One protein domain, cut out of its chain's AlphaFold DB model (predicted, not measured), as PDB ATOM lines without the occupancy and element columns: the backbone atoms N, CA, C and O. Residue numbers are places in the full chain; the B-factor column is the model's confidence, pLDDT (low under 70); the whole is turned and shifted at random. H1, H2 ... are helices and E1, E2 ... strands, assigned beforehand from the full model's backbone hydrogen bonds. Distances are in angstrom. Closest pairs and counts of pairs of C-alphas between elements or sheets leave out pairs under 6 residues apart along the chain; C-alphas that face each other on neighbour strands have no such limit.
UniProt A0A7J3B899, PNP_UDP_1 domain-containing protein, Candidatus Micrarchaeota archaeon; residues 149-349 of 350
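Overview. This is residues 149 to 349 of the 350 residues of the protein "PNP_UDP_1 domain-containing protein" of Candidatus Micrarchaeota archaeon (UniProt A0A7J3B899). A small closed barrel of five strands, E1, E6, E5, E2 and E7, makes the core, and beside residues 174 to 177 of E2, on the same side of it as E7, the hairpin E3 and E4 widens its sheet through E4. Helices pack on the outside: the long H7 along E7 with H3 crossing it, H5 over E6, and H6 in the curl of the sheet, with H1 and H2 beyond it. The printed part has 201 residues, of mixed class, with seven named helices and seven named strands in the order E1 E2 H1 H2 E3 E4 H3 E5 H4 H5 E6 H6 E7 H7. The sheet is mixed; the whole is compact, with a radius of gyration of the C-alphas of 17.2 A and spans of 49 by 48 by 28 A.

Arrangement. Start at E7, residues 299 to 311, which bends by 80 degrees at residue 308. On one side find E2, residues 169 to 177, antiparallel, with N 170 and O 305 2.9 A apart; on the other side E1, residues 149 to 154, is parallel, with N 151 and O 306 at 2.9 A. E6, residues 277 to 279, is antiparallel to E1, N 152 to O 278 3.0 A, and parallel to E5, residues 246 to 253, N 252 to O 277 2.9 A. E5 and E2, parallel, close the ring with N 171 and O 247 at 2.8 A. E2 bends by 82 degrees at residue 173, and its residues 174 to 177 pair with E4, residues 223 to 226, antiparallel, N 175 to O 225 2.9 A. E4 forms a hairpin with E3, residues 214 to 216, N 215 to O 224 2.7 A. Outside the barrel, H7, residues 320 to 349, runs along E7 at 14 degrees on the local plane; their closest C-alphas, of Ile 308 and Ala 326, are 5.0 A apart. With residues 336 to 344 alone H7 touches H3, residues 229 to 241, at a steep tilt of 61 degrees, closest at the C-alphas of Arg 234 and Ala 340, 5.1 A. The sheet curls round H6, residues 282 to 294, which touches H2, residues 201 to 211, closest at the C-alphas of His 211 and Ala 290, 5.4 A. H1, residues 180 to 187, is not on the barrel and only just touches H6, by 3 pairs of C-alphas within 8 A. H4, residues 257 to 261, and H5, residues 263 to 273, are on the barrel and join E5 to E6 in a strand-helix-strand unit, two parallel neighbour strands with helices between, its crossover right-handed. In H1, H2, H3 and H5 every O i to N i+4 pair is within hydrogen-bond range; H6 has 8 of 9, H7 25 of 26, and H4 0 of 1 but 2 of 2 O i to N i+3 pairs.

Along the chain. Find C-alpha 149, where E1 begins, at (1.134, 10.547, -46.106). E7 runs 32.2 A from C-alpha 299 at (1.704, 22.244, -60.705), and H7 runs 43.5 A to C-alpha 349 at (12.355, 12.078, -72.297). E2 measures 20.3 A, E5 and H6 19.2 A each, and H3 18.4 A.

Size, cuts and confidence. The C-alphas farthest apart, of Gly 194 and Asn 349, are 51.2 A apart. The printed part has no cut. The links E1 to E2, residues 155 to 168, and H1 to H2, residues 188 to 200, are long. Look for pLDDT under 70 at residues 189 to 205, 207 to 209 and 211; the mean of the printed part is 89.9.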
ATOM      1  N   GLY A 149       1.747  10.376 -47.416       98.00
ATOM      2  CA  GLY A 149       1.134  10.547 -46.106       98.00
ATOM      3  C   GLY A 149       0.899   9.285 -45.305       98.00
ATOM      4  O   GLY A 149       1.334   8.183 -45.633       98.00
ATOM      5  N   THR A 150       0.275   9.517 -44.162       98.19
ATOM      6  CA  THR A 150      -0.325   8.510 -43.291       98.19
ATOM      7  C   THR A 150      -1.729   8.994 -42.995       98.19
ATOM      8  O   THR A 150      -1.911  10.188 -42.765       98.19
ATOM      9  N   CYS A 151      -2.689   8.086 -42.969       97.81
ATOM     10  CA  CYS A 151      -4.082   8.397 -42.700       97.81
ATOM     11  C   CYS A 151      -4.707   7.323 -41.807       97.81
ATOM     12  O   CYS A 151      -4.175   6.216 -41.655       97.81
ATOM     13  N   ALA A 152      -5.865   7.647 -41.244       97.62
ATOM     14  CA  ALA A 152      -6.792   6.625 -40.791       97.62
ATOM     15  C   ALA A 152      -7.691   6.213 -41.965       97.62
ATOM     16  O   ALA A 152      -8.142   7.061 -42.737       97.62
ATOM     17  N   GLY A 153      -7.951   4.916 -42.102       97.50
ATOM     18  CA  GLY A 153      -8.953   4.387 -43.018       97.50
ATOM     19  C   GLY A 153     -10.350   4.656 -42.474       97.50
ATOM     20  O   GLY A 153     -10.593   4.448 -41.290       97.50
ATOM     21  N   VAL A 154     -11.265   5.103 -43.324       97.06
ATOM     22  CA  VAL A 154     -12.638   5.450 -42.945       97.06
ATOM     23  C   VAL A 154     -13.588   4.378 -43.478       97.06
ATOM     24  O   VAL A 154     -13.607   4.083 -44.672       97.06
ATOM     25  N   ASN A 155     -14.351   3.769 -42.574       96.38
ATOM     26  CA  ASN A 155     -15.278   2.673 -42.826       96.38
ATOM     27  C   ASN A 155     -16.688   3.045 -42.359       96.38
ATOM     28  O   ASN A 155     -16.866   3.883 -41.479       96.38
ATOM     29  N   SER A 156     -17.691   2.376 -42.923       93.88
ATOM     30  CA  SER A 156     -19.071   2.456 -42.449       93.88
ATOM     31  C   SER A 156     -19.304   1.426 -41.346       93.88
ATOM     32  O   SER A 156     -18.520   0.487 -41.156       93.88
ATOM     33  N   PHE A 157     -20.421   1.565 -40.630       91.38
ATOM     34  CA  PHE A 157     -20.898   0.509 -39.733       91.38
ATOM     35  C   PHE A 157     -21.500  -0.678 -40.500       91.38
ATOM     36  O   PHE A 157     -21.741  -1.737 -39.915       91.38
ATOM     37  N   SER A 158     -21.730  -0.526 -41.808       89.19
ATOM     38  CA  SER A 158     -22.281  -1.582 -42.645       89.19
ATOM     39  C   SER A 158     -21.259  -2.704 -42.886       89.19
ATOM     40  O   SER A 158     -20.161  -2.455 -43.387       89.19
ATOM     41  N   PRO A 159     -21.605  -3.976 -42.613       80.50
ATOM     42  CA  PRO A 159     -20.704  -5.102 -42.846       80.50
ATOM     43  C   PRO A 159     -20.523  -5.445 -44.334       80.50
ATOM     44  O   PRO A 159     -19.638  -6.233 -44.660       80.50
ATOM     45  N   SER A 160     -21.355  -4.900 -45.231       81.44
ATOM     46  CA  SER A 160     -21.302  -5.194 -46.669       81.44
ATOM     47  C   SER A 160     -20.263  -4.369 -47.428       81.44
ATOM     48  O   SER A 160     -19.959  -4.684 -48.578       81.44
ATOM     49  N   GLU A 161     -19.734  -3.302 -46.828       84.06
ATOM     50  CA  GLU A 161     -18.747  -2.455 -47.486       84.06
ATOM     51  C   GLU A 161     -17.325  -3.002 -47.353       84.06
ATOM     52  O   GLU A 161     -16.929  -3.583 -46.338       84.06
ATOM     53  N   ARG A 162     -16.518  -2.783 -48.399       87.81
ATOM     54  CA  ARG A 162     -15.094  -3.122 -48.377       87.81
ATOM     55  C   ARG A 162     -14.403  -2.333 -47.267       87.81
ATOM     56  O   ARG A 162     -14.346  -1.108 -47.331       87.81
ATOM     57  N   LYS A 163     -13.807  -3.055 -46.317       93.19
ATOM     58  CA  LYS A 163     -13.059  -2.450 -45.217       93.19
ATOM     59  C   LYS A 163     -11.691  -1.928 -45.656       93.19
ATOM     60  O   LYS A 163     -10.952  -2.587 -46.394       93.19
ATOM     61  N   ILE A 164     -11.349  -0.757 -45.142       95.88
ATOM     62  CA  ILE A 164     -10.029  -0.144 -45.157       95.88
ATOM     63  C   ILE A 164      -9.337  -0.522 -43.848       95.88
ATOM     64  O   ILE A 164      -9.897  -0.343 -42.766       95.88
ATOM     65  N   SER A 165      -8.141  -1.093 -43.941       95.88
ATOM     66  CA  SER A 165      -7.424  -1.674 -42.804       95.88
ATOM     67  C   SER A 165      -5.974  -1.218 -42.784       95.88
ATOM     68  O   SER A 165      -5.434  -0.799 -43.809       95.88
ATOM     69  N   ILE A 166      -5.351  -1.318 -41.610       97.00
ATOM     70  CA  ILE A 166      -3.936  -0.996 -41.415       97.00
ATOM     71  C   ILE A 166      -3.081  -1.764 -42.431       97.00
ATOM     72  O   ILE A 166      -3.300  -2.952 -42.668       97.00
ATOM     73  N   GLY A 167      -2.120  -1.072 -43.043       96.50
ATOM     74  CA  GLY A 167      -1.261  -1.624 -44.091       96.50
ATOM     75  C   GLY A 167      -1.799  -1.445 -45.514       96.50
ATOM     76  O   GLY A 167      -1.064  -1.679 -46.474       96.50
ATOM     77  N   HIS A 168      -3.048  -0.999 -45.689       97.25
ATOM     78  CA  HIS A 168      -3.513  -0.536 -46.995       97.25
ATOM     79  C   HIS A 168      -2.837   0.780 -47.393       97.25
ATOM     80  O   HIS A 168      -2.383   1.563 -46.556       97.25
ATOM     81  N   ILE A 169      -2.832   1.036 -48.697       98.19
ATOM     82  CA  ILE A 169      -2.478   2.325 -49.284       98.19
ATOM     83  C   ILE A 169      -3.739   2.921 -49.894       98.19
ATOM     84  O   ILE A 169      -4.469   2.234 -50.612       98.19
ATOM     85  N   VAL A 170      -3.979   4.196 -49.619       98.44
ATOM     86  CA  VAL A 170      -5.050   4.976 -50.234       98.44
ATOM     87  C   VAL A 170      -4.437   5.960 -51.218       98.44
ATOM     88  O   VAL A 170      -3.485   6.653 -50.872       98.44
ATOM     89  N   ILE A 171      -4.969   6.010 -52.436       98.56
ATOM     90  CA  ILE A 171      -4.660   7.034 -53.432       98.56
ATOM     91  C   ILE A 171      -5.877   7.951 -53.520       98.56
ATOM     92  O   ILE A 171      -6.958   7.527 -53.941       98.56
ATOM     93  N   THR A 172      -5.706   9.201 -53.113       98.19
ATOM     94  CA  THR A 172      -6.811  10.155 -53.042       98.19
ATOM     95  C   THR A 172      -7.105  10.728 -54.425       98.19
ATOM     96  O   THR A 172      -6.200  11.193 -55.119       98.19
ATOM     97  N   ASN A 173      -8.372  10.699 -54.843       96.81
ATOM     98  CA  ASN A 173      -8.828  11.331 -56.088       96.81
ATOM     99  C   ASN A 173      -9.456  12.719 -55.860       96.81
ATOM    100  O   ASN A 173      -9.394  13.582 -56.736       96.81
ATOM    101  N   GLU A 174     -10.042  12.930 -54.685       95.56
ATOM    102  CA  GLU A 174     -10.609  14.194 -54.235       95.56
ATOM    103  C   GLU A 174     -10.534  14.306 -52.709       95.56
ATOM    104  O   GLU A 174     -10.552  13.299 -52.003       95.56
ATOM    105  N   ASN A 175     -10.483  15.530 -52.194       95.31
ATOM    106  CA  ASN A 175     -10.525  15.789 -50.759       95.31
ATOM    107  C   ASN A 175     -11.782  16.542 -50.383       95.31
ATOM    108  O   ASN A 175     -12.225  17.417 -51.122       95.31
ATOM    109  N   TYR A 176     -12.278  16.264 -49.187       94.25
ATOM    110  CA  TYR A 176     -13.283  17.046 -48.491       94.25
ATOM    111  C   TYR A 176     -12.688  17.633 -47.211       94.25
ATOM    112  O   TYR A 176     -11.755  17.075 -46.637       94.25
ATOM    113  N   GLY A 177     -13.230  18.749 -46.737       89.88
ATOM    114  CA  GLY A 177     -12.897  19.265 -45.413       89.88
ATOM    115  C   GLY A 177     -13.394  20.683 -45.169       89.88
ATOM    116  O   GLY A 177     -13.822  21.385 -46.085       89.88
ATOM    117  N   SER A 178     -13.296  21.123 -43.918       79.69
ATOM    118  CA  SER A 178     -13.502  22.517 -43.522       79.69
ATOM    119  C   SER A 178     -12.267  22.981 -42.757       79.69
ATOM    120  O   SER A 178     -12.129  22.738 -41.560       79.69
ATOM    121  N   ILE A 179     -11.314  23.548 -43.501       82.81
ATOM    122  CA  ILE A 179      -9.954  23.825 -43.028       82.81
ATOM    123  C   ILE A 179      -9.787  25.315 -42.766       82.81
ATOM    124  O   ILE A 179      -9.864  26.130 -43.692       82.81
ATOM    125  N   GLY A 180      -9.472  25.673 -41.521       82.19
ATOM    126  CA  GLY A 180      -9.263  27.057 -41.108       82.19
ATOM    127  C   GLY A 180      -8.165  27.750 -41.909       82.19
ATOM    128  O   GLY A 180      -8.353  28.885 -42.340       82.19
ATOM    129  N   ALA A 181      -7.066  27.049 -42.204       84.38
ATOM    130  CA  ALA A 181      -5.963  27.585 -43.007       84.38
ATOM    131  C   ALA A 181      -6.407  28.004 -44.418       84.38
ATOM    132  O   ALA A 181      -6.084  29.102 -44.874       84.38
ATOM    133  N   ILE A 182      -7.180  27.151 -45.104       82.88
ATOM    134  CA  ILE A 182      -7.677  27.428 -46.458       82.88
ATOM    135  C   ILE A 182      -8.666  28.590 -46.404       82.88
ATOM    136  O   ILE A 182      -8.536  29.535 -47.177       82.88
ATOM    137  N   ILE A 183      -9.605  28.572 -45.456       79.94
ATOM    138  CA  ILE A 183     -10.609  29.632 -45.311       79.94
ATOM    139  C   ILE A 183      -9.942  30.983 -45.020       79.94
ATOM    140  O   ILE A 183     -10.234  31.965 -45.700       79.94
ATOM    141  N   GLN A 184      -9.016  31.048 -44.061       82.38
ATOM    142  CA  GLN A 184      -8.335  32.291 -43.692       82.38
ATOM    143  C   GLN A 184      -7.468  32.837 -44.828       82.38
ATOM    144  O   GLN A 184      -7.534  34.031 -45.114       82.38
ATOM    145  N   SER A 185      -6.682  31.983 -45.489       79.88
ATOM    146  CA  SER A 185      -5.802  32.416 -46.584       79.88
ATOM    147  C   SER A 185      -6.577  32.801 -47.846       79.88
ATOM    148  O   SER A 185      -6.245  33.800 -48.477       79.88
ATOM    149  N   THR A 186      -7.656  32.082 -48.168       74.19
ATOM    150  CA  THR A 186      -8.479  32.345 -49.361       74.19
ATOM    151  C   THR A 186      -9.386  33.560 -49.171       74.19
ATOM    152  O   THR A 186      -9.541  34.369 -50.082       74.19
ATOM    153  N   LEU A 187      -9.995  33.719 -47.990       70.12
ATOM    154  CA  LEU A 187     -10.960  34.794 -47.728       70.12
ATOM    155  C   LEU A 187     -10.348  36.034 -47.074       70.12
ATOM    156  O   LEU A 187     -11.057  37.023 -46.892       70.12
ATOM    157  N   SER A 188      -9.072  35.988 -46.668       71.81
ATOM    158  CA  SER A 188      -8.461  37.005 -45.791       71.81
ATOM    159  C   SER A 188      -9.306  37.288 -44.536       71.81
ATOM    160  O   SER A 188      -9.309  38.393 -43.993       71.81
ATOM    161  N   ALA A 189     -10.074  36.291 -44.085       68.06
ATOM    162  CA  ALA A 189     -11.061  36.433 -43.027       68.06
ATOM    163  C   ALA A 189     -10.495  35.883 -41.716       68.06
ATOM    164  O   ALA A 189     -10.449  34.676 -41.500       68.06
ATOM    165  N   LEU A 190     -10.071  36.783 -40.826       66.31
ATOM    166  CA  LEU A 190      -9.433  36.418 -39.554       66.31
ATOM    167  C   LEU A 190     -10.409  35.812 -38.529       66.31
ATOM    168  O   LEU A 190      -9.982  35.117 -37.610       66.31
ATOM    169  N   ASN A 191     -11.717  36.053 -38.674       64.06
ATOM    170  CA  ASN A 191     -12.730  35.542 -37.751       64.06
ATOM    171  C   ASN A 191     -13.319  34.211 -38.242       64.06
ATOM    172  O   ASN A 191     -14.321  34.204 -38.943       64.06
ATOM    173  N   PHE A 192     -12.714  33.090 -37.849       60.16
ATOM    174  CA  PHE A 192     -13.176  31.749 -38.228       60.16
ATOM    175  C   PHE A 192     -14.514  31.352 -37.571       60.16
ATOM    176  O   PHE A 192     -15.326  30.674 -38.187       60.16
ATOM    177  N   VAL A 193     -14.780  31.819 -36.346       56.75
ATOM    178  CA  VAL A 193     -15.930  31.385 -35.522       56.75
ATOM    179  C   VAL A 193     -17.267  31.988 -35.994       56.75
ATOM    180  O   VAL A 193     -18.329  31.557 -35.559       56.75
ATOM    181  N   GLY A 194     -17.236  32.959 -36.914       53.53
ATOM    182  CA  GLY A 194     -18.427  33.623 -37.459       53.53
ATOM    183  C   GLY A 194     -18.559  33.565 -38.981       53.53
ATOM    184  O   GLY A 194     -19.412  34.258 -39.531       53.53
ATOM    185  N   ILE A 195     -17.719  32.794 -39.681       58.81
ATOM    186  CA  ILE A 195     -17.900  32.591 -41.122       58.81
ATOM    187  C   ILE A 195     -19.011  31.567 -41.296       58.81
ATOM    188  O   ILE A 195     -18.787  30.360 -41.228       58.81
ATOM    189  N   ASN A 196     -20.221  32.056 -41.549       60.53
ATOM    190  CA  ASN A 196     -21.233  31.213 -42.146       60.53
ATOM    191  C   ASN A 196     -20.781  30.919 -43.586       60.53
ATOM    192  O   ASN A 196     -20.853  31.784 -44.461       60.53
ATOM    193  N   VAL A 197     -20.243  29.718 -43.819       59.69
ATOM    194  CA  VAL A 197     -19.734  29.291 -45.134       59.69
ATOM    195  C   VAL A 197     -20.811  29.459 -46.207       59.69
ATOM    196  O   VAL A 197     -20.481  29.873 -47.314       59.69
ATOM    197  N   SER A 198     -22.090  29.273 -45.850       59.97
ATOM    198  CA  SER A 198     -23.227  29.517 -46.745       59.97
ATOM    199  C   SER A 198     -23.416  31.001 -47.115       59.97
ATOM    200  O   SER A 198     -23.726  31.313 -48.258       59.97
ATOM    201  N   GLU A 199     -23.133  31.953 -46.218       61.88
ATOM    202  CA  GLU A 199     -23.214  33.401 -46.507       61.88
ATOM    203  C   GLU A 199     -22.007  33.915 -47.296       61.88
ATOM    204  O   GLU A 199     -22.087  34.906 -48.024       61.88
ATOM    205  N   LYS A 200     -20.856  33.254 -47.149       65.62
ATOM    206  CA  LYS A 200     -19.659  33.529 -47.951       65.62
ATOM    207  C   LYS A 200     -19.576  32.642 -49.180       65.62
ATOM    208  O   LYS A 200     -18.587  32.745 -49.903       65.62
ATOM    209  N   ILE A 201     -20.600  31.834 -49.455       64.75
ATOM    210  CA  ILE A 201     -20.536  30.821 -50.499       64.75
ATOM    211  C   ILE A 201     -20.401  31.435 -51.878       64.75
ATOM    212  O   ILE A 201     -19.708  30.869 -52.701       64.75
ATOM    213  N   ASP A 202     -20.973  32.611 -52.132       66.44
ATOM    214  CA  ASP A 202     -20.852  33.261 -53.438       66.44
ATOM    215  C   ASP A 202     -19.470  33.889 -53.642       66.44
ATOM    216  O   ASP A 202     -18.913  33.837 -54.737       66.44
ATOM    217  N   VAL A 203     -18.871  34.422 -52.571       69.12
ATOM    218  CA  VAL A 203     -17.483  34.910 -52.592       69.12
ATOM    219  C   VAL A 203     -16.525  33.740 -52.754       69.12
ATOM    220  O   VAL A 203     -15.637  33.802 -53.602       69.12
ATOM    221  N   LEU A 204     -16.744  32.665 -51.990       67.50
ATOM    222  CA  LEU A 204     -16.035  31.407 -52.146       67.50
ATOM    223  C   LEU A 204     -16.205  30.934 -53.580       67.50
ATOM    224  O   LEU A 204     -15.219  30.939 -54.287       67.50
ATOM    225  N   ARG A 205     -17.409  30.626 -54.067       67.81
ATOM    226  CA  ARG A 205     -17.696  30.176 -55.442       67.81
ATOM    227  C   ARG A 205     -17.012  31.031 -56.498       67.81
ATOM    228  O   ARG A 205     -16.457  30.467 -57.433       67.81
ATOM    229  N   LYS A 206     -17.010  32.359 -56.355       71.81
ATOM    230  CA  LYS A 206     -16.285  33.243 -57.273       71.81
ATOM    231  C   LYS A 206     -14.785  32.949 -57.248       71.81
ATOM    232  O   LYS A 206     -14.225  32.653 -58.297       71.81
ATOM    233  N   ILE A 207     -14.162  32.956 -56.071       68.00
ATOM    234  CA  ILE A 207     -12.740  32.621 -55.911       68.00
ATOM    235  C   ILE A 207     -12.469  31.187 -56.410       68.00
ATOM    236  O   ILE A 207     -11.590  30.967 -57.236       68.00
ATOM    237  N   LEU A 208     -13.288  30.221 -55.998       66.88
ATOM    238  CA  LEU A 208     -13.244  28.800 -56.338       66.88
ATOM    239  C   LEU A 208     -13.327  28.562 -57.853       66.88
ATOM    240  O   LEU A 208     -12.555  27.772 -58.398       66.88
ATOM    241  N   SER A 209     -14.205  29.288 -58.551       65.81
ATOM    242  CA  SER A 209     -14.376  29.191 -60.005       65.81
ATOM    243  C   SER A 209     -13.111  29.580 -60.774       65.81
ATOM    244  O   SER A 209     -12.843  29.027 -61.841       65.81
ATOM    245  N   GLU A 210     -12.283  30.461 -60.206       70.50
ATOM    246  CA  GLU A 210     -10.994  30.846 -60.783       70.50
ATOM    247  C   GLU A 210      -9.924  29.759 -60.580       70.50
ATOM    248  O   GLU A 210      -9.018  29.630 -61.401       70.50
ATOM    249  N   HIS A 211     -10.038  28.943 -59.525       66.00
ATOM    250  CA  HIS A 211      -9.076  27.885 -59.195       66.00
ATOM    251  C   HIS A 211      -9.341  26.550 -59.916       66.00
ATOM    252  O   HIS A 211      -8.458  25.687 -59.931       66.00
ATOM    253  N   ARG A 212     -10.531  26.356 -60.511       71.62
ATOM    254  CA  ARG A 212     -10.979  25.163 -61.282       71.62
ATOM    255  C   ARG A 212     -10.860  23.797 -60.583       71.62
ATOM    256  O   ARG A 212     -11.189  22.779 -61.181       71.62
ATOM    257  N   THR A 213     -10.364  23.763 -59.353       73.00
ATOM    258  CA  THR A 213     -10.009  22.545 -58.608       73.00
ATOM    259  C   THR A 213     -10.449  22.596 -57.153       73.00
ATOM    260  O   THR A 213     -10.284  21.608 -56.454       73.00
ATOM    261  N   LEU A 214     -11.042  23.709 -56.715       80.44
ATOM    262  CA  LEU A 214     -11.653  23.882 -55.403       80.44
ATOM    263  C   LEU A 214     -13.144  24.157 -55.633       80.44
ATOM    264  O   LEU A 214     -13.500  24.970 -56.481       80.44
ATOM    265  N   PHE A 215     -14.006  23.447 -54.917       83.50
ATOM    266  CA  PHE A 215     -15.458  23.447 -55.064       83.50
ATOM    267  C   PHE A 215     -16.122  23.377 -53.688       83.50
ATOM    268  O   PHE A 215     -15.469  23.123 -52.679       83.50
ATOM    269  N   MET A 216     -17.436  23.562 -53.658       84.06
ATOM    270  CA  MET A 216     -18.251  23.125 -52.528       84.06
ATOM    271  C   MET A 216     -18.735  21.695 -52.785       84.06
ATOM    272  O   MET A 216     -18.950  21.290 -53.931       84.06
ATOM    273  N   SER A 217     -18.898  20.930 -51.713       83.94
ATOM    274  CA  SER A 217     -19.675  19.686 -51.709       83.94
ATOM    275  C   SER A 217     -21.132  19.937 -52.118       83.94
ATOM    276  O   SER A 217     -21.608  21.072 -52.106       83.94
ATOM    277  N   HIS A 218     -21.835  18.873 -52.513       83.69
ATOM    278  CA  HIS A 218     -23.190  18.957 -53.073       83.69
ATOM    279  C   HIS A 218     -24.230  19.525 -52.094       83.69
ATOM    280  O   HIS A 218     -25.228  20.091 -52.526       83.69
ATOM    281  N   ASP A 219     -23.989  19.382 -50.796       83.94
ATOM    282  CA  ASP A 219     -24.801  19.905 -49.700       83.94
ATOM    283  C   ASP A 219     -24.181  21.148 -49.041       83.94
ATOM    284  O   ASP A 219     -24.679  21.633 -48.030       83.94
ATOM    285  N   GLU A 220     -23.096  21.669 -49.622       81.38
ATOM    286  CA  GLU A 220     -22.453  22.932 -49.253       81.38
ATOM    287  C   GLU A 220     -21.875  22.985 -47.832       81.38
ATOM    288  O   GLU A 220     -21.553  24.061 -47.326       81.38
ATOM    289  N   GLN A 221     -21.672  21.826 -47.204       81.94
ATOM    290  CA  GLN A 221     -21.126  21.740 -45.846       81.94
ATOM    291  C   GLN A 221     -19.595  21.738 -45.818       81.94
ATOM    292  O   GLN A 221     -18.974  22.216 -44.871       81.94
ATOM    293  N   ASN A 222     -18.982  21.198 -46.869       85.25
ATOM    294  CA  ASN A 222     -17.543  20.977 -46.969       85.25
ATOM    295  C   ASN A 222     -16.963  21.623 -48.229       85.25
ATOM    296  O   ASN A 222     -17.604  21.617 -49.287       85.25
ATOM    297  N   LEU A 223     -15.724  22.105 -48.135       86.62
ATOM    298  CA  LEU A 223     -14.900  22.363 -49.311       86.62
ATOM    299  C   LEU A 223     -14.507  21.027 -49.935       86.62
ATOM    300  O   LEU A 223     -14.298  20.045 -49.224       86.62
ATOM    301  N   ARG A 224     -14.397  21.009 -51.260       90.75
ATOM    302  CA  ARG A 224     -13.976  19.860 -52.053       90.75
ATOM    303  C   ARG A 224     -12.818  20.256 -52.961       90.75
ATOM    304  O   ARG A 224     -12.961  21.217 -53.711       90.75
ATOM    305  N   THR A 225     -11.714  19.518 -52.953       90.56
ATOM    306  CA  THR A 225     -10.639  19.676 -53.948       90.56
ATOM    307  C   THR A 225     -10.484  18.442 -54.817       90.56
ATOM    308  O   THR A 225     -10.834  17.343 -54.400       90.56
ATOM    309  N   ILE A 226      -9.979  18.623 -56.037       91.38
ATOM    310  CA  ILE A 226      -9.731  17.531 -56.986       91.38
ATOM    311  C   ILE A 226      -8.243  17.499 -57.334       91.38
ATOM    312  O   ILE A 226      -7.666  18.524 -57.709       91.38
ATOM    313  N   CYS A 227      -7.645  16.311 -57.250       92.25
ATOM    314  CA  CYS A 227      -6.241  16.094 -57.581       92.25
ATOM    315  C   CYS A 227      -5.992  16.155 -59.095       92.25
ATOM    316  O   CYS A 227      -6.910  16.069 -59.915       92.25
ATOM    317  N   SER A 228      -4.723  16.242 -59.504       95.25
ATOM    318  CA  SER A 228      -4.374  16.124 -60.922       95.25
ATOM    319  C   SER A 228      -4.714  14.724 -61.432       95.25
ATOM    320  O   SER A 228      -4.087  13.749 -61.023       95.25
ATOM    321  N   VAL A 229      -5.654  14.623 -62.381       95.12
ATOM    322  CA  VAL A 229      -6.036  13.349 -63.021       95.12
ATOM    323  C   VAL A 229      -4.810  12.638 -63.593       95.12
ATOM    324  O   VAL A 229      -4.657  11.431 -63.434       95.12
ATOM    325  N   ARG A 230      -3.891  13.395 -64.205       94.94
ATOM    326  CA  ARG A 230      -2.649  12.849 -64.760       94.94
ATOM    327  C   ARG A 230      -1.806  12.168 -63.685       94.94
ATOM    328  O   ARG A 230      -1.363  11.043 -63.885       94.94
ATOM    329  N   LEU A 231      -1.582  12.837 -62.554       97.12
ATOM    330  CA  LEU A 231      -0.751  12.290 -61.482       97.12
ATOM    331  C   LEU A 231      -1.470  11.167 -60.718       97.12
ATOM    332  O   LEU A 231      -0.837  10.180 -60.366       97.12
ATOM    333  N   LEU A 232      -2.793  11.256 -60.554       97.88
ATOM    334  CA  LEU A 232      -3.637  10.195 -59.996       97.88
ATOM    335  C   LEU A 232      -3.509   8.880 -60.783       97.88
ATOM    336  O   LEU A 232      -3.365   7.815 -60.183       97.88
ATOM    337  N   LEU A 233      -3.556   8.939 -62.117       97.88
ATOM    338  CA  LEU A 233      -3.385   7.753 -62.962       97.88
ATOM    339  C   LEU A 233      -1.973   7.171 -62.824       97.88
ATOM    340  O   LEU A 233      -1.822   5.967 -62.646       97.88
ATOM    341  N   ARG A 234      -0.943   8.027 -62.792       98.12
ATOM    342  CA  ARG A 234       0.450   7.590 -62.597       98.12
ATOM    343  C   ARG A 234       0.699   6.945 -61.237       98.12
ATOM    344  O   ARG A 234       1.482   6.007 -61.155       98.12
ATOM    345  N   LEU A 235       0.035   7.411 -60.179       98.62
ATOM    346  CA  LEU A 235       0.114   6.784 -58.856       98.62
ATOM    347  C   LEU A 235      -0.531   5.392 -58.842       98.62
ATOM    348  O   LEU A 235       0.019   4.483 -58.224       98.62
ATOM    349  N   GLN A 236      -1.662   5.212 -59.530       98.25
ATOM    350  CA  GLN A 236      -2.311   3.901 -59.661       98.25
ATOM    351  C   GLN A 236      -1.434   2.922 -60.444       98.25
ATOM    352  O   GLN A 236      -1.123   1.850 -59.936       98.25
ATOM    353  N   GLU A 237      -0.945   3.332 -61.618       97.94
ATOM    354  CA  GLU A 237      -0.023   2.528 -62.431       97.94
ATOM    355  C   GLU A 237       1.235   2.139 -61.640       97.94
ATOM    356  O   GLU A 237       1.653   0.984 -61.654       97.94
ATOM    357  N   ALA A 238       1.819   3.082 -60.895       98.38
ATOM    358  CA  ALA A 238       2.978   2.821 -60.049       98.38
ATOM    359  C   ALA A 238       2.680   1.814 -58.926       98.38
ATOM    360  O   ALA A 238       3.518   0.961 -58.630       98.38
ATOM    361  N   ALA A 239       1.502   1.882 -58.300       97.94
ATOM    362  CA  ALA A 239       1.087   0.891 -57.310       97.94
ATOM    363  C   ALA A 239       0.915  -0.503 -57.935       97.94
ATOM    364  O   ALA A 239       1.368  -1.486 -57.344       97.94
ATOM    365  N   ASP A 240       0.344  -0.582 -59.138       96.94
ATOM    366  CA  ASP A 240       0.157  -1.836 -59.870       96.94
ATOM    367  C   ASP A 240       1.496  -2.464 -60.285       96.94
ATOM    368  O   ASP A 240       1.708  -3.658 -60.069       96.94
ATOM    369  N   VAL A 241       2.440  -1.662 -60.798       96.19
ATOM    370  CA  VAL A 241       3.811  -2.100 -61.134       96.19
ATOM    371  C   VAL A 241       4.530  -2.674 -59.912       96.19
ATOM    372  O   VAL A 241       5.248  -3.668 -60.018       96.19
ATOM    373  N   LEU A 242       4.315  -2.081 -58.737       96.81
ATOM    374  CA  LEU A 242       4.879  -2.560 -57.476       96.81
ATOM    375  C   LEU A 242       4.100  -3.746 -56.871       96.81
ATOM    376  O   LEU A 242       4.493  -4.254 -55.820       96.81
ATOM    377  N   GLY A 243       3.004  -4.192 -57.498       96.88
ATOM    378  CA  GLY A 243       2.158  -5.280 -57.005       96.88
ATOM    379  C   GLY A 243       1.426  -4.945 -55.702       96.88
ATOM    380  O   GLY A 243       1.119  -5.838 -54.908       96.88
ATOM    381  N   LEU A 244       1.181  -3.658 -55.443       95.94
ATOM    382  CA  LEU A 244       0.635  -3.170 -54.183       95.94
ATOM    383  C   LEU A 244      -0.884  -3.046 -54.245       95.94
ATOM    384  O   LEU A 244      -1.452  -2.359 -55.094       95.94
ATOM    385  N   LYS A 245      -1.558  -3.642 -53.258       88.69
ATOM    386  CA  LYS A 245      -2.991  -3.425 -53.062       88.69
ATOM    387  C   LYS A 245      -3.231  -1.983 -52.630       88.69
ATOM    388  O   LYS A 245      -2.768  -1.561 -51.572       88.69
ATOM    389  N   ASN A 246      -4.014  -1.269 -53.422       94.31
ATOM    390  CA  ASN A 246      -4.423   0.092 -53.128       94.31
ATOM    391  C   ASN A 246      -5.956   0.226 -53.119       94.31
ATOM    392  O   ASN A 246      -6.703  -0.671 -53.540       94.31
ATOM    393  N   VAL A 247      -6.417   1.336 -52.553       96.56
ATOM    394  CA  VAL A 247      -7.795   1.812 -52.631       96.56
ATOM    395  C   VAL A 247      -7.747   3.218 -53.194       96.56
ATOM    396  O   VAL A 247      -7.015   4.059 -52.684       96.56
ATOM    397  N   VAL A 248      -8.544   3.478 -54.220       97.50
ATOM    398  CA  VAL A 248      -8.724   4.824 -54.757       97.50
ATOM    399  C   VAL A 248     -10.028   5.376 -54.215       97.50
ATOM    400  O   VAL A 248     -11.057   4.700 -54.293       97.50
ATOM    401  N   GLY A 249     -10.003   6.585 -53.668       97.38
ATOM    402  CA  GLY A 249     -11.233   7.234 -53.240       97.38
ATOM    403  C   GLY A 249     -11.021   8.546 -52.498       97.38
ATOM    404  O   GLY A 249      -9.882   8.979 -52.328       97.38
ATOM    405  N   PRO A 250     -12.120   9.171 -52.054       97.62
ATOM    406  CA  PRO A 250     -12.064  10.470 -51.410       97.62
ATOM    407  C   PRO A 250     -11.419  10.449 -50.026       97.62
ATOM    408  O   PRO A 250     -11.627   9.522 -49.242       97.62
ATOM    409  N   ASN A 251     -10.713  11.520 -49.688       97.94
ATOM    410  CA  ASN A 251     -10.156  11.752 -48.360       97.94
ATOM    411  C   ASN A 251     -10.912  12.874 -47.634       97.94
ATOM    412  O   ASN A 251     -11.515  13.739 -48.267       97.94
ATOM    413  N   PHE A 252     -10.866  12.877 -46.302       97.31
ATOM    414  CA  PHE A 252     -11.326  13.993 -45.481       97.31
ATOM    415  C   PHE A 252     -10.167  14.614 -44.691       97.31
ATOM    416  O   PHE A 252      -9.661  14.011 -43.737       97.31
ATOM    417  N   THR A 253      -9.778  15.835 -45.052       96.75
ATOM    418  CA  THR A 253      -8.767  16.615 -44.332       96.75
ATOM    419  C   THR A 253      -9.409  17.322 -43.137       96.75
ATOM    420  O   THR A 253     -10.484  17.916 -43.252       96.75
ATOM    421  N   LYS A 254      -8.743  17.299 -41.979       94.12
ATOM    422  CA  LYS A 254      -9.202  17.948 -40.738       94.12
ATOM    423  C   LYS A 254      -8.096  18.736 -40.041       94.12
ATOM    424  O   LYS A 254      -6.921  18.420 -40.169       94.12
ATOM    425  N   ASP A 255      -8.486  19.703 -39.215       91.62
ATOM    426  CA  ASP A 255      -7.541  20.491 -38.407       91.62
ATOM    427  C   ASP A 255      -7.205  19.846 -37.048       91.62
ATOM    428  O   ASP A 255      -6.243  20.246 -36.392       91.62
ATOM    429  N   SER A 256      -7.974  18.846 -36.603       91.88
ATOM    430  CA  SER A 256      -7.788  18.201 -35.297       91.88
ATOM    431  C   SER A 256      -7.784  16.683 -35.399       91.88
ATOM    432  O   SER A 256      -8.775  16.077 -35.807       91.88
ATOM    433  N   LEU A 257      -6.696  16.065 -34.937       90.50
ATOM    434  CA  LEU A 257      -6.588  14.614 -34.788       90.50
ATOM    435  C   LEU A 257      -7.680  14.060 -33.858       90.50
ATOM    436  O   LEU A 257      -8.302  13.050 -34.161       90.50
ATOM    437  N   TYR A 258      -7.978  14.754 -32.758       91.31
ATOM    438  CA  TYR A 258      -8.944  14.292 -31.755       91.31
ATOM    439  C   TYR A 258     -10.408  14.365 -32.205       91.31
ATOM    440  O   TYR A 258     -11.292  13.919 -31.475       91.31
ATOM    441  N   ALA A 259     -10.686  14.876 -33.408       90.12
ATOM    442  CA  ALA A 259     -12.001  14.704 -34.020       90.12
ATOM    443  C   ALA A 259     -12.333  13.214 -34.239       90.12
ATOM    444  O   ALA A 259     -13.503  12.851 -34.218       90.12
ATOM    445  N   GLU A 260     -11.314  12.354 -34.367       89.12
ATOM    446  CA  GLU A 260     -11.445  10.895 -34.507       89.12
ATOM    447  C   GLU A 260     -12.039  10.186 -33.285       89.12
ATOM    448  O   GLU A 260     -12.356   9.017 -33.386       89.12
ATOM    449  N   ILE A 261     -12.227  10.857 -32.141       86.44
ATOM    450  CA  ILE A 261     -12.869  10.239 -30.964       86.44
ATOM    451  C   ILE A 261     -14.353   9.916 -31.228       86.44
ATOM    452  O   ILE A 261     -14.938   9.076 -30.546       86.44
ATOM    453  N   LYS A 262     -14.985  10.621 -32.174       88.38
ATOM    454  CA  LYS A 262     -16.399  10.447 -32.527       88.38
ATOM    455  C   LYS A 262     -16.520   9.793 -33.897       88.38
ATOM    456  O   LYS A 262     -16.618  10.477 -34.919       88.38
ATOM    457  N   ASP A 263     -16.509   8.469 -33.900       91.50
ATOM    458  CA  ASP A 263     -16.489   7.657 -35.115       91.50
ATOM    459  C   ASP A 263     -17.735   7.856 -35.998       91.50
ATOM    460  O   ASP A 263     -17.662   7.686 -37.216       91.50
ATOM    461  N   GLU A 264     -18.876   8.258 -35.421       93.00
ATOM    462  CA  GLU A 264     -20.145   8.402 -36.145       93.00
ATOM    463  C   GLU A 264     -20.063   9.443 -37.264       93.00
ATOM    464  O   GLU A 264     -20.635   9.247 -38.336       93.00
ATOM    465  N   GLY A 265     -19.315  10.529 -37.045       92.31
ATOM    466  CA  GLY A 265     -19.103  11.548 -38.071       92.31
ATOM    467  C   GLY A 265     -18.350  10.992 -39.281       92.31
ATOM    468  O   GLY A 265     -18.698  11.295 -40.419       92.31
ATOM    469  N   PHE A 266     -17.361  10.125 -39.054       94.56
ATOM    470  CA  PHE A 266     -16.584   9.505 -40.130       94.56
ATOM    471  C   PHE A 266     -17.368   8.414 -40.859       94.56
ATOM    472  O   PHE A 266     -17.297   8.343 -42.086       94.56
ATOM    473  N   ALA A 267     -18.165   7.617 -40.146       93.88
ATOM    474  CA  ALA A 267     -19.081   6.672 -40.779       93.88
ATOM    475  C   ALA A 267     -20.121   7.398 -41.652       93.88
ATOM    476  O   ALA A 267     -20.382   6.985 -42.779       93.88
ATOM    477  N   TRP A 268     -20.643   8.540 -41.198       93.94
ATOM    478  CA  TRP A 268     -21.527   9.367 -42.018       93.94
ATOM    479  C   TRP A 268     -20.814   9.914 -43.268       93.94
ATOM    480  O   TRP A 268     -21.369   9.851 -44.367       93.94
ATOM    481  N   LEU A 269     -19.563  10.380 -43.141       94.56
ATOM    482  CA  LEU A 269     -18.753  10.817 -44.287       94.56
ATOM    483  C   LEU A 269     -18.512   9.682 -45.295       94.56
ATOM    484  O   LEU A 269     -18.554   9.914 -46.507       94.56
ATOM    485  N   ARG A 270     -18.289   8.455 -44.807       95.44
ATOM    486  CA  ARG A 270     -18.182   7.258 -45.647       95.44
ATOM    487  C   ARG A 270     -19.439   7.056 -46.484       95.44
ATOM    488  O   ARG A 270     -19.340   6.876 -47.691       95.44
ATOM    489  N   GLU A 271     -20.599   7.090 -45.839       93.56
ATOM    490  CA  GLU A 271     -21.887   6.774 -46.457       93.56
ATOM    491  C   GLU A 271     -22.354   7.860 -47.438       93.56
ATOM    492  O   GLU A 271     -22.941   7.544 -48.470       93.56
ATOM    493  N   ASN A 272     -22.065   9.134 -47.151       92.81
ATOM    494  CA  ASN A 272     -22.603  10.267 -47.917       92.81
ATOM    495  C   ASN A 272     -21.634  10.823 -48.969       92.81
ATOM    496  O   ASN A 272     -22.075  11.388 -49.969       92.81
ATOM    497  N   TYR A 273     -20.324  10.649 -48.776       94.12
ATOM    498  CA  TYR A 273     -19.303  11.141 -49.711       94.12
ATOM    499  C   TYR A 273     -18.353  10.050 -50.206       94.12
ATOM    500  O   TYR A 273     -17.440  10.341 -50.974       94.12
ATOM    501  N   GLY A 274     -18.519   8.797 -49.775       95.31
ATOM    502  CA  GLY A 274     -17.629   7.705 -50.170       95.31
ATOM    503  C   GLY A 274     -16.221   7.804 -49.580       95.31
ATOM    504  O   GLY A 274     -15.334   7.083 -50.039       95.31
ATOM    505  N   VAL A 275     -15.999   8.667 -48.578       96.94
ATOM    506  CA  VAL A 275     -14.681   8.908 -47.967       96.94
ATOM    507  C   VAL A 275     -14.045   7.587 -47.527       96.94
ATOM    508  O   VAL A 275     -14.674   6.782 -46.849       96.94
ATOM    509  N   VAL A 276     -12.805   7.335 -47.952       97.69
ATOM    510  CA  VAL A 276     -12.017   6.127 -47.630       97.69
ATOM    511  C   VAL A 276     -10.916   6.402 -46.611       97.69
ATOM    512  O   VAL A 276     -10.395   5.459 -46.014       97.69
ATOM    513  N   SER A 277     -10.538   7.665 -46.407       97.75
ATOM    514  CA  SER A 277      -9.452   8.042 -45.505       97.75
ATOM    515  C   SER A 277      -9.646   9.410 -44.863       97.75
ATOM    516  O   SER A 277     -10.443  10.224 -45.322       97.75
ATOM    517  N   THR A 278      -8.892   9.669 -43.796       97.75
ATOM    518  CA  THR A 278      -8.791  10.996 -43.185       97.75
ATOM    519  C   THR A 278      -7.378  11.305 -42.688       97.75
ATOM    520  O   THR A 278      -6.696  10.436 -42.139       97.75
ATOM    521  N   GLU A 279      -6.950  12.555 -42.871       96.81
ATOM    522  CA  GLU A 279      -5.637  13.098 -42.491       96.81
ATOM    523  C   GLU A 279      -5.726  14.631 -42.278       96.81
ATOM    524  O   GLU A 279      -6.823  15.136 -42.045       96.81
ATOM    525  N   MET A 280      -4.611  15.378 -42.265       97.44
ATOM    526  CA  MET A 280      -4.582  16.781 -41.804       97.44
ATOM    527  C   MET A 280      -3.936  17.810 -42.761       97.44
ATOM    528  O   MET A 280      -3.843  18.988 -42.411       97.44
ATOM    529  N   GLU A 281      -3.495  17.422 -43.958       97.19
ATOM    530  CA  GLU A 281      -2.719  18.253 -44.891       97.19
ATOM    531  C   GLU A 281      -3.147  18.195 -46.371       97.19
ATOM    532  O   GLU A 281      -2.836  19.118 -47.122       97.19
ATOM    533  N   GLU A 282      -3.801  17.134 -46.842       95.69
ATOM    534  CA  GLU A 282      -3.959  16.852 -48.275       95.69
ATOM    535  C   GLU A 282      -4.694  17.972 -49.036       95.69
ATOM    536  O   GLU A 282      -4.214  18.425 -50.080       95.69
ATOM    537  N   ALA A 283      -5.788  18.504 -48.481       93.81
ATOM    538  CA  ALA A 283      -6.568  19.562 -49.126       93.81
ATOM    539  C   ALA A 283      -5.749  20.830 -49.441       93.81
ATOM    540  O   ALA A 283      -5.943  21.446 -50.491       93.81
ATOM    541  N   VAL A 284      -4.808  21.240 -48.575       94.00
ATOM    542  CA  VAL A 284      -4.046  22.483 -48.812       94.00
ATOM    543  C   VAL A 284      -3.059  22.348 -49.973       94.00
ATOM    544  O   VAL A 284      -2.695  23.342 -50.599       94.00
ATOM    545  N   ILE A 285      -2.653  21.124 -50.306       95.69
ATOM    546  CA  ILE A 285      -1.721  20.846 -51.404       95.69
ATOM    547  C   ILE A 285      -2.405  21.071 -52.748       95.69
ATOM    548  O   ILE A 285      -1.827  21.716 -53.625       95.69
ATOM    549  N   ASP A 286      -3.648  20.611 -52.893       93.50
ATOM    550  CA  ASP A 286      -4.449  20.870 -54.089       93.50
ATOM    551  C   ASP A 286      -4.711  22.371 -54.271       93.50
ATOM    552  O   ASP A 286      -4.585  22.891 -55.384       93.50
ATOM    553  N   VAL A 287      -5.009  23.086 -53.177       91.25
ATOM    554  CA  VAL A 287      -5.208  24.545 -53.199       91.25
ATOM    555  C   VAL A 287      -3.935  25.271 -53.628       91.25
ATOM    556  O   VAL A 287      -3.986  26.097 -54.539       91.25
ATOM    557  N   LEU A 288      -2.778  24.933 -53.048       93.25
ATOM    558  CA  LEU A 288      -1.501  25.522 -53.453       93.25
ATOM    559  C   LEU A 288      -1.186  25.243 -54.926       93.25
ATOM    560  O   LEU A 288      -0.785  26.153 -55.649       93.25
ATOM    561  N   ALA A 289      -1.401  24.014 -55.396       94.69
ATOM    562  CA  ALA A 289      -1.201  23.685 -56.802       94.69
ATOM    563  C   ALA A 289      -2.109  24.535 -57.713       94.69
ATOM    564  O   ALA A 289      -1.668  25.027 -58.750       94.69
ATOM    565  N   ALA A 290      -3.361  24.764 -57.308       90.81
ATOM    566  CA  ALA A 290      -4.302  25.609 -58.035       90.81
ATOM    567  C   ALA A 290      -3.882  27.082 -58.089       90.81
ATOM    568  O   ALA A 290      -4.008  27.719 -59.134       90.81
ATOM    569  N   GLU A 291      -3.392  27.630 -56.979       90.62
ATOM    570  CA  GLU A 291      -2.874  28.997 -56.922       90.62
ATOM    571  C   GLU A 291      -1.670  29.194 -57.846       90.62
ATOM    572  O   GLU A 291      -1.615  30.172 -58.587       90.62
ATOM    573  N   PHE A 292      -0.729  28.247 -57.859       93.69
ATOM    574  CA  PHE A 292       0.426  28.315 -58.753       93.69
ATOM    575  C   PHE A 292       0.012  28.243 -60.229       93.69
ATOM    576  O   PHE A 292       0.482  29.053 -61.033       93.69
ATOM    577  N   ARG A 293      -0.928  27.350 -60.578       92.25
ATOM    578  CA  ARG A 293      -1.475  27.253 -61.944       92.25
ATOM    579  C   ARG A 293      -2.147  28.548 -62.388       92.25
ATOM    580  O   ARG A 293      -1.955  28.974 -63.526       92.25
ATOM    581  N   LYS A 294      -2.893  29.205 -61.493       89.31
ATOM    582  CA  LYS A 294      -3.537  30.502 -61.763       89.31
ATOM    583  C   LYS A 294      -2.524  31.577 -62.169       89.31
ATOM    584  O   LYS A 294      -2.828  32.403 -63.025       89.31
ATOM    585  N   GLU A 295      -1.320  31.535 -61.606       91.50
ATOM    586  CA  GLU A 295      -0.228  32.466 -61.916       91.50
ATOM    587  C   GLU A 295       0.740  31.937 -62.999       91.50
ATOM    588  O   GLU A 295       1.833  32.473 -63.184       91.50
ATOM    589  N   GLY A 296       0.353  30.901 -63.755       91.94
ATOM    590  CA  GLY A 296       1.098  30.428 -64.928       91.94
ATOM    591  C   GLY A 296       2.290  29.512 -64.623       91.94
ATOM    592  O   GLY A 296       3.193  29.377 -65.458       91.94
ATOM    593  N   VAL A 297       2.312  28.894 -63.438       94.88
ATOM    594  CA  VAL A 297       3.241  27.812 -63.083       94.88
ATOM    595  C   VAL A 297       2.451  26.511 -63.007       94.88
ATOM    596  O   VAL A 297       1.627  26.339 -62.111       94.88
ATOM    597  N   GLU A 298       2.689  25.588 -63.938       96.19
ATOM    598  CA  GLU A 298       1.980  24.307 -63.931       96.19
ATOM    599  C   GLU A 298       2.426  23.467 -62.730       96.19
ATOM    600  O   GLU A 298       3.611  23.169 -62.567       96.19
ATOM    601  N   VAL A 299       1.473  23.103 -61.872       97.00
ATOM    602  CA  VAL A 299       1.704  22.244 -60.705       97.00
ATOM    603  C   VAL A 299       0.664  21.139 -60.703       97.00
ATOM    604  O   VAL A 299      -0.535  21.406 -60.724       97.00
ATOM    605  N   HIS A 300       1.106  19.892 -60.633       97.62
ATOM    606  CA  HIS A 300       0.265  18.713 -60.527       97.62
ATOM    607  C   HIS A 300       0.366  18.139 -59.113       97.62
ATOM    608  O   HIS A 300       1.442  17.724 -58.690       97.62
ATOM    609  N   SER A 301      -0.757  18.105 -58.395       97.50
ATOM    610  CA  SER A 301      -0.863  17.489 -57.072       97.50
ATOM    611  C   SER A 301      -1.343  16.041 -57.169       97.50
ATOM    612  O   SER A 301      -2.234  15.712 -57.957       97.50
ATOM    613  N   GLY A 302      -0.726  15.175 -56.375       97.81
ATOM    614  CA  GLY A 302      -1.105  13.782 -56.182       97.81
ATOM    615  C   GLY A 302      -0.946  13.414 -54.717       97.81
ATOM    616  O   GLY A 302      -0.114  13.980 -54.010       97.81
ATOM    617  N   LEU A 303      -1.764  12.496 -54.232       97.94
ATOM    618  CA  LEU A 303      -1.883  12.253 -52.804       97.94
ATOM    619  C   LEU A 303      -2.006  10.754 -52.568       97.94
ATOM    620  O   LEU A 303      -2.786  10.064 -53.228       97.94
ATOM    621  N   ILE A 304      -1.175  10.249 -51.668       98.56
ATOM    622  CA  ILE A 304      -1.083   8.831 -51.365       98.56
ATOM    623  C   ILE A 304      -0.738   8.642 -49.895       98.56
ATOM    624  O   ILE A 304       0.287   9.122 -49.414       98.56
ATOM    625  N   SER A 305      -1.569   7.898 -49.178       98.50
ATOM    626  CA  SER A 305      -1.470   7.777 -47.729       98.50
ATOM    627  C   SER A 305      -1.461   6.320 -47.278       98.50
ATOM    628  O   SER A 305      -2.213   5.480 -47.769       98.50
ATOM    629  N   ALA A 306      -0.563   6.013 -46.341       98.38
ATOM    630  CA  ALA A 306      -0.500   4.719 -45.680       98.38
ATOM    631  C   ALA A 306      -1.550   4.665 -44.572       98.38
ATOM    632  O   ALA A 306      -1.591   5.548 -43.714       98.38
ATOM    633  N   VAL A 307      -2.372   3.623 -44.562       98.12
ATOM    634  CA  VAL A 307      -3.383   3.434 -43.526       98.12
ATOM    635  C   VAL A 307      -2.703   2.902 -42.267       98.12
ATOM    636  O   VAL A 307      -2.224   1.766 -42.247       98.12
ATOM    637  N   ILE A 308      -2.665   3.725 -41.218       97.44
ATOM    638  CA  ILE A 308      -2.054   3.385 -39.919       97.44
ATOM    639  C   ILE A 308      -3.091   3.167 -38.809       97.44
ATOM    640  O   ILE A 308      -2.767   2.629 -37.757       97.44
ATOM    641  N   GLY A 309      -4.346   3.525 -39.070       96.50
ATOM    642  CA  GLY A 309      -5.502   3.282 -38.210       96.50
ATOM    643  C   GLY A 309      -6.749   3.015 -39.047       96.50
ATOM    644  O   GLY A 309      -6.724   3.188 -40.264       96.50
ATOM    645  N   ALA A 310      -7.840   2.590 -38.422       95.31
ATOM    646  CA  ALA A 310      -9.130   2.391 -39.071       95.31
ATOM    647  C   ALA A 310     -10.272   2.836 -38.145       95.31
ATOM    648  O   ALA A 310     -10.342   2.407 -36.994       95.31
ATOM    649  N   ILE A 311     -11.160   3.672 -38.679       94.19
ATOM    650  CA  ILE A 311     -12.324   4.266 -38.014       94.19
ATOM    651  C   ILE A 311     -13.592   3.717 -38.690       94.19
ATOM    652  O   ILE A 311     -13.613   3.665 -39.922       94.19
ATOM    653  N   PRO A 312     -14.641   3.314 -37.949       91.19
ATOM    654  CA  PRO A 312     -14.667   3.142 -36.497       91.19
ATOM    655  C   PRO A 312     -13.643   2.119 -36.000       91.19
ATOM    656  O   PRO A 312     -13.296   1.176 -36.717       91.19
ATOM    657  N   GLY A 313     -13.182   2.297 -34.761       89.06
ATOM    658  CA  GLY A 313     -12.230   1.386 -34.126       89.06
ATOM    659  C   GLY A 313     -11.052   2.100 -33.480       89.06
ATOM    660  O   GLY A 313     -11.155   2.560 -32.347       89.06
ATOM    661  N   LYS A 314      -9.899   2.115 -34.154       89.38
ATOM    662  CA  LYS A 314      -8.655   2.643 -33.582       89.38
ATOM    663  C   LYS A 314      -7.867   3.499 -34.554       89.38
ATOM    664  O   LYS A 314      -7.652   3.129 -35.705       89.38
ATOM    665  N   SER A 315      -7.345   4.605 -34.043       86.94
ATOM    666  CA  SER A 315      -6.545   5.567 -34.806       86.94
ATOM    667  C   SER A 315      -5.106   5.117 -35.079       86.94
ATOM    668  O   SER A 315      -4.461   5.655 -35.974       86.94
ATOM    669  N   PHE A 316      -4.586   4.141 -34.325       92.62
ATOM    670  CA  PHE A 316      -3.167   3.767 -34.348       92.62
ATOM    671  C   PHE A 316      -2.951   2.252 -34.231       92.62
ATOM    672  O   PHE A 316      -3.814   1.550 -33.698       92.62
ATOM    673  N   PRO A 317      -1.796   1.733 -34.693       94.50
ATOM    674  CA  PRO A 317      -1.460   0.325 -34.547       94.50
ATOM    675  C   PRO A 317      -1.082   0.011 -33.093       94.50
ATOM    676  O   PRO A 317      -0.302   0.731 -32.469       94.50
ATOM    677  N   GLU A 318      -1.589  -1.097 -32.559       94.94
ATOM    678  CA  GLU A 318      -1.381  -1.487 -31.155       94.94
ATOM    679  C   GLU A 318      -0.505  -2.736 -31.046       94.94
ATOM    680  O   GLU A 318       0.321  -2.851 -30.140       94.94
ATOM    681  N   THR A 319      -0.647  -3.654 -32.004       96.94
ATOM    682  CA  THR A 319       0.137  -4.890 -32.068       96.94
ATOM    683  C   THR A 319       1.412  -4.711 -32.894       96.94
ATOM    684  O   THR A 319       1.495  -3.838 -33.760       96.94
ATOM    685  N   GLU A 320       2.415  -5.560 -32.667       97.62
ATOM    686  CA  GLU A 320       3.659  -5.529 -33.452       97.62
ATOM    687  C   GLU A 320       3.429  -5.826 -34.938       97.62
ATOM    688  O   GLU A 320       4.068  -5.219 -35.795       97.62
ATOM    689  N   GLU A 321       2.470  -6.698 -35.259       97.44
ATOM    690  CA  GLU A 321       2.111  -6.980 -36.650       97.44
ATOM    691  C   GLU A 321       1.480  -5.759 -37.329       97.44
ATOM    692  O   GLU A 321       1.860  -5.401 -38.441       97.44
ATOM    693  N   GLU A 322       0.579  -5.049 -36.649       97.12
ATOM    694  CA  GLU A 322      -0.007  -3.814 -37.183       97.12
ATOM    695  C   GLU A 322       1.042  -2.721 -37.378       97.12
ATOM    696  O   GLU A 322       1.029  -2.036 -38.398       97.12
ATOM    697  N   LYS A 323       1.983  -2.571 -36.436       97.88
ATOM    698  CA  LYS A 323       3.099  -1.624 -36.576       97.88
ATOM    699  C   LYS A 323       3.967  -1.977 -37.781       97.88
ATOM    700  O   LYS A 323       4.356  -1.082 -38.530       97.88
ATOM    701  N   ARG A 324       4.246  -3.267 -37.995       98.25
ATOM    702  CA  ARG A 324       4.999  -3.760 -39.155       98.25
ATOM    703  C   ARG A 324       4.271  -3.443 -40.463       98.25
ATOM    704  O   ARG A 324       4.892  -2.894 -41.371       98.25
ATOM    705  N   LEU A 325       2.970  -3.730 -40.541       97.69
ATOM    706  CA  LEU A 325       2.130  -3.450 -41.710       97.69
ATOM    707  C   LEU A 325       2.030  -1.948 -42.008       97.69
ATOM    708  O   LEU A 325       2.223  -1.536 -43.150       97.69
ATOM    709  N   ALA A 326       1.787  -1.122 -40.987       97.31
ATOM    710  CA  ALA A 326       1.763   0.336 -41.104       97.31
ATOM    711  C   ALA A 326       3.100   0.874 -41.639       97.31
ATOM    712  O   ALA A 326       3.137   1.635 -42.602       97.31
ATOM    713  N   HIS A 327       4.210   0.409 -41.065       97.62
ATOM    714  CA  HIS A 327       5.554   0.809 -41.472       97.62
ATOM    715  C   HIS A 327       5.898   0.395 -42.909       97.62
ATOM    716  O   HIS A 327       6.570   1.133 -43.636       97.62
ATOM    717  N   GLU A 328       5.468  -0.796 -43.324       98.12
ATOM    718  CA  GLU A 328       5.624  -1.276 -44.694       98.12
ATOM    719  C   GLU A 328       4.811  -0.417 -45.672       98.12
ATOM    720  O   GLU A 328       5.356   0.043 -46.677       98.12
ATOM    721  N   ALA A 329       3.552  -0.115 -45.340       98.06
ATOM    722  CA  ALA A 329       2.707   0.772 -46.132       98.06
ATOM    723  C   ALA A 329       3.295   2.186 -46.248       98.06
ATOM    724  O   ALA A 329       3.335   2.734 -47.346       98.06
ATOM    725  N   GLU A 330       3.835   2.752 -45.164       98.06
ATOM    726  CA  GLU A 330       4.529   4.049 -45.183       98.06
ATOM    727  C   GLU A 330       5.729   4.068 -46.138       98.06
ATOM    728  O   GLU A 330       5.952   5.048 -46.846       98.06
ATOM    729  N   ASN A 331       6.511   2.988 -46.186       98.50
ATOM    730  CA  ASN A 331       7.605   2.882 -47.153       98.50
ATOM    731  C   ASN A 331       7.075   2.763 -48.582       98.50
ATOM    732  O   ASN A 331       7.661   3.301 -49.520       98.50
ATOM    733  N   ASN A 332       5.973   2.042 -48.752       98.62
ATOM    734  CA  ASN A 332       5.381   1.816 -50.054       98.62
ATOM    735  C   ASN A 332       4.765   3.090 -50.643       98.62
ATOM    736  O   ASN A 332       4.878   3.280 -51.848       98.62
ATOM    737  N   THR A 333       4.223   4.017 -49.844       98.75
ATOM    738  CA  THR A 333       3.760   5.313 -50.380       98.75
ATOM    739  C   THR A 333       4.901   6.136 -50.975       98.75
ATOM    740  O   THR A 333       4.735   6.714 -52.050       98.75
ATOM    741  N   LEU A 334       6.088   6.121 -50.352       98.75
ATOM    742  CA  LEU A 334       7.294   6.728 -50.930       98.75
ATOM    743  C   LEU A 334       7.666   6.061 -52.261       98.75
ATOM    744  O   LEU A 334       7.949   6.754 -53.237       98.75
ATOM    745  N   ARG A 335       7.664   4.722 -52.311       98.81
ATOM    746  CA  ARG A 335       8.022   3.960 -53.522       98.81
ATOM    747  C   ARG A 335       7.057   4.217 -54.671       98.81
ATOM    748  O   ARG A 335       7.507   4.399 -55.798       98.81
ATOM    749  N   VAL A 336       5.755   4.270 -54.392       98.81
ATOM    750  CA  VAL A 336       4.731   4.578 -55.397       98.81
ATOM    751  C   VAL A 336       4.918   5.998 -55.932       98.81
ATOM    752  O   VAL A 336       4.954   6.177 -57.146       98.81
ATOM    753  N   ALA A 337       5.125   6.994 -55.060       98.81
ATOM    754  CA  ALA A 337       5.388   8.374 -55.480       98.81
ATOM    755  C   ALA A 337       6.626   8.475 -56.390       98.81
ATOM    756  O   ALA A 337       6.561   9.035 -57.483       98.81
ATOM    757  N   ALA A 338       7.738   7.872 -55.968       98.75
ATOM    758  CA  ALA A 338       8.980   7.836 -56.731       98.75
ATOM    759  C   ALA A 338       8.826   7.139 -58.092       98.75
ATOM    760  O   ALA A 338       9.299   7.652 -59.105       98.75
ATOM    761  N   THR A 339       8.138   5.996 -58.124       98.69
ATOM    762  CA  THR A 339       7.886   5.236 -59.358       98.69
ATOM    763  C   THR A 339       7.012   6.041 -60.320       98.69
ATOM    764  O   THR A 339       7.335   6.137 -61.502       98.69
ATOM    765  N   ALA A 340       5.972   6.716 -59.815       98.75
ATOM    766  CA  ALA A 340       5.136   7.604 -60.619       98.75
ATOM    767  C   ALA A 340       5.953   8.750 -61.244       98.75
ATOM    768  O   ALA A 340       5.792   9.041 -62.428       98.75
ATOM    769  N   PHE A 341       6.869   9.368 -60.492       98.69
ATOM    770  CA  PHE A 341       7.768  10.390 -61.040       98.69
ATOM    771  C   PHE A 341       8.700   9.844 -62.115       98.69
ATOM    772  O   PHE A 341       8.895  10.501 -63.136       98.69
ATOM    773  N   CYS A 342       9.241   8.643 -61.920       98.31
ATOM    774  CA  CYS A 342      10.113   8.018 -62.904       98.31
ATOM    775  C   CYS A 342       9.378   7.720 -64.218       98.31
ATOM    776  O   CYS A 342       9.906   8.014 -65.287       98.31
ATOM    777  N   GLU A 343       8.139   7.228 -64.153       97.69
ATOM    778  CA  GLU A 343       7.300   7.003 -65.340       97.69
ATOM    779  C   GLU A 343       6.915   8.309 -66.051       97.69
ATOM    780  O   GLU A 343       6.894   8.381 -67.283       97.69
ATOM    781  N   ILE A 344       6.671   9.384 -65.296       97.75
ATOM    782  CA  ILE A 344       6.441  10.717 -65.870       97.75
ATOM    783  C   ILE A 344       7.699  11.208 -66.585       97.75
ATOM    784  O   ILE A 344       7.620  11.561 -67.763       97.75
ATOM    785  N   ALA A 345       8.852  11.177 -65.913       97.50
ATOM    786  CA  ALA A 345      10.129  11.579 -66.490       97.50
ATOM    787  C   ALA A 345      10.443  10.769 -67.754       97.50
ATOM    788  O   ALA A 345      10.779  11.350 -68.783       97.50
ATOM    789  N   LYS A 346      10.243   9.448 -67.724       96.38
ATOM    790  CA  LYS A 346      10.373   8.576 -68.893       96.38
ATOM    791  C   LYS A 346       9.488   9.042 -70.044       96.38
ATOM    792  O   LYS A 346       9.993   9.260 -71.137       96.38
ATOM    793  N   SER A 347       8.202   9.288 -69.797       96.25
ATOM    794  CA  SER A 347       7.271   9.722 -70.849       96.25
ATOM    795  C   SER A 347       7.606  11.077 -71.489       96.25
ATOM    796  O   SER A 347       7.146  11.345 -72.593       96.25
ATOM    797  N   LEU A 348       8.394  11.921 -70.817       96.06
ATOM    798  CA  LEU A 348       8.804  13.244 -71.303       96.06
ATOM    799  C   LEU A 348      10.193  13.259 -71.965       96.06
ATOM    800  O   LEU A 348      10.572  14.266 -72.565       96.06
ATOM    801  N   ASN A 349      10.969  12.180 -71.822       92.38
ATOM    802  CA  ASN A 349      12.355  12.078 -72.297       92.38
ATOM    803  C   ASN A 349      12.571  10.949 -73.328       92.38
ATOM    804  O   ASN A 349      13.707  10.721 -73.743       92.38
TER     805      ASN A 349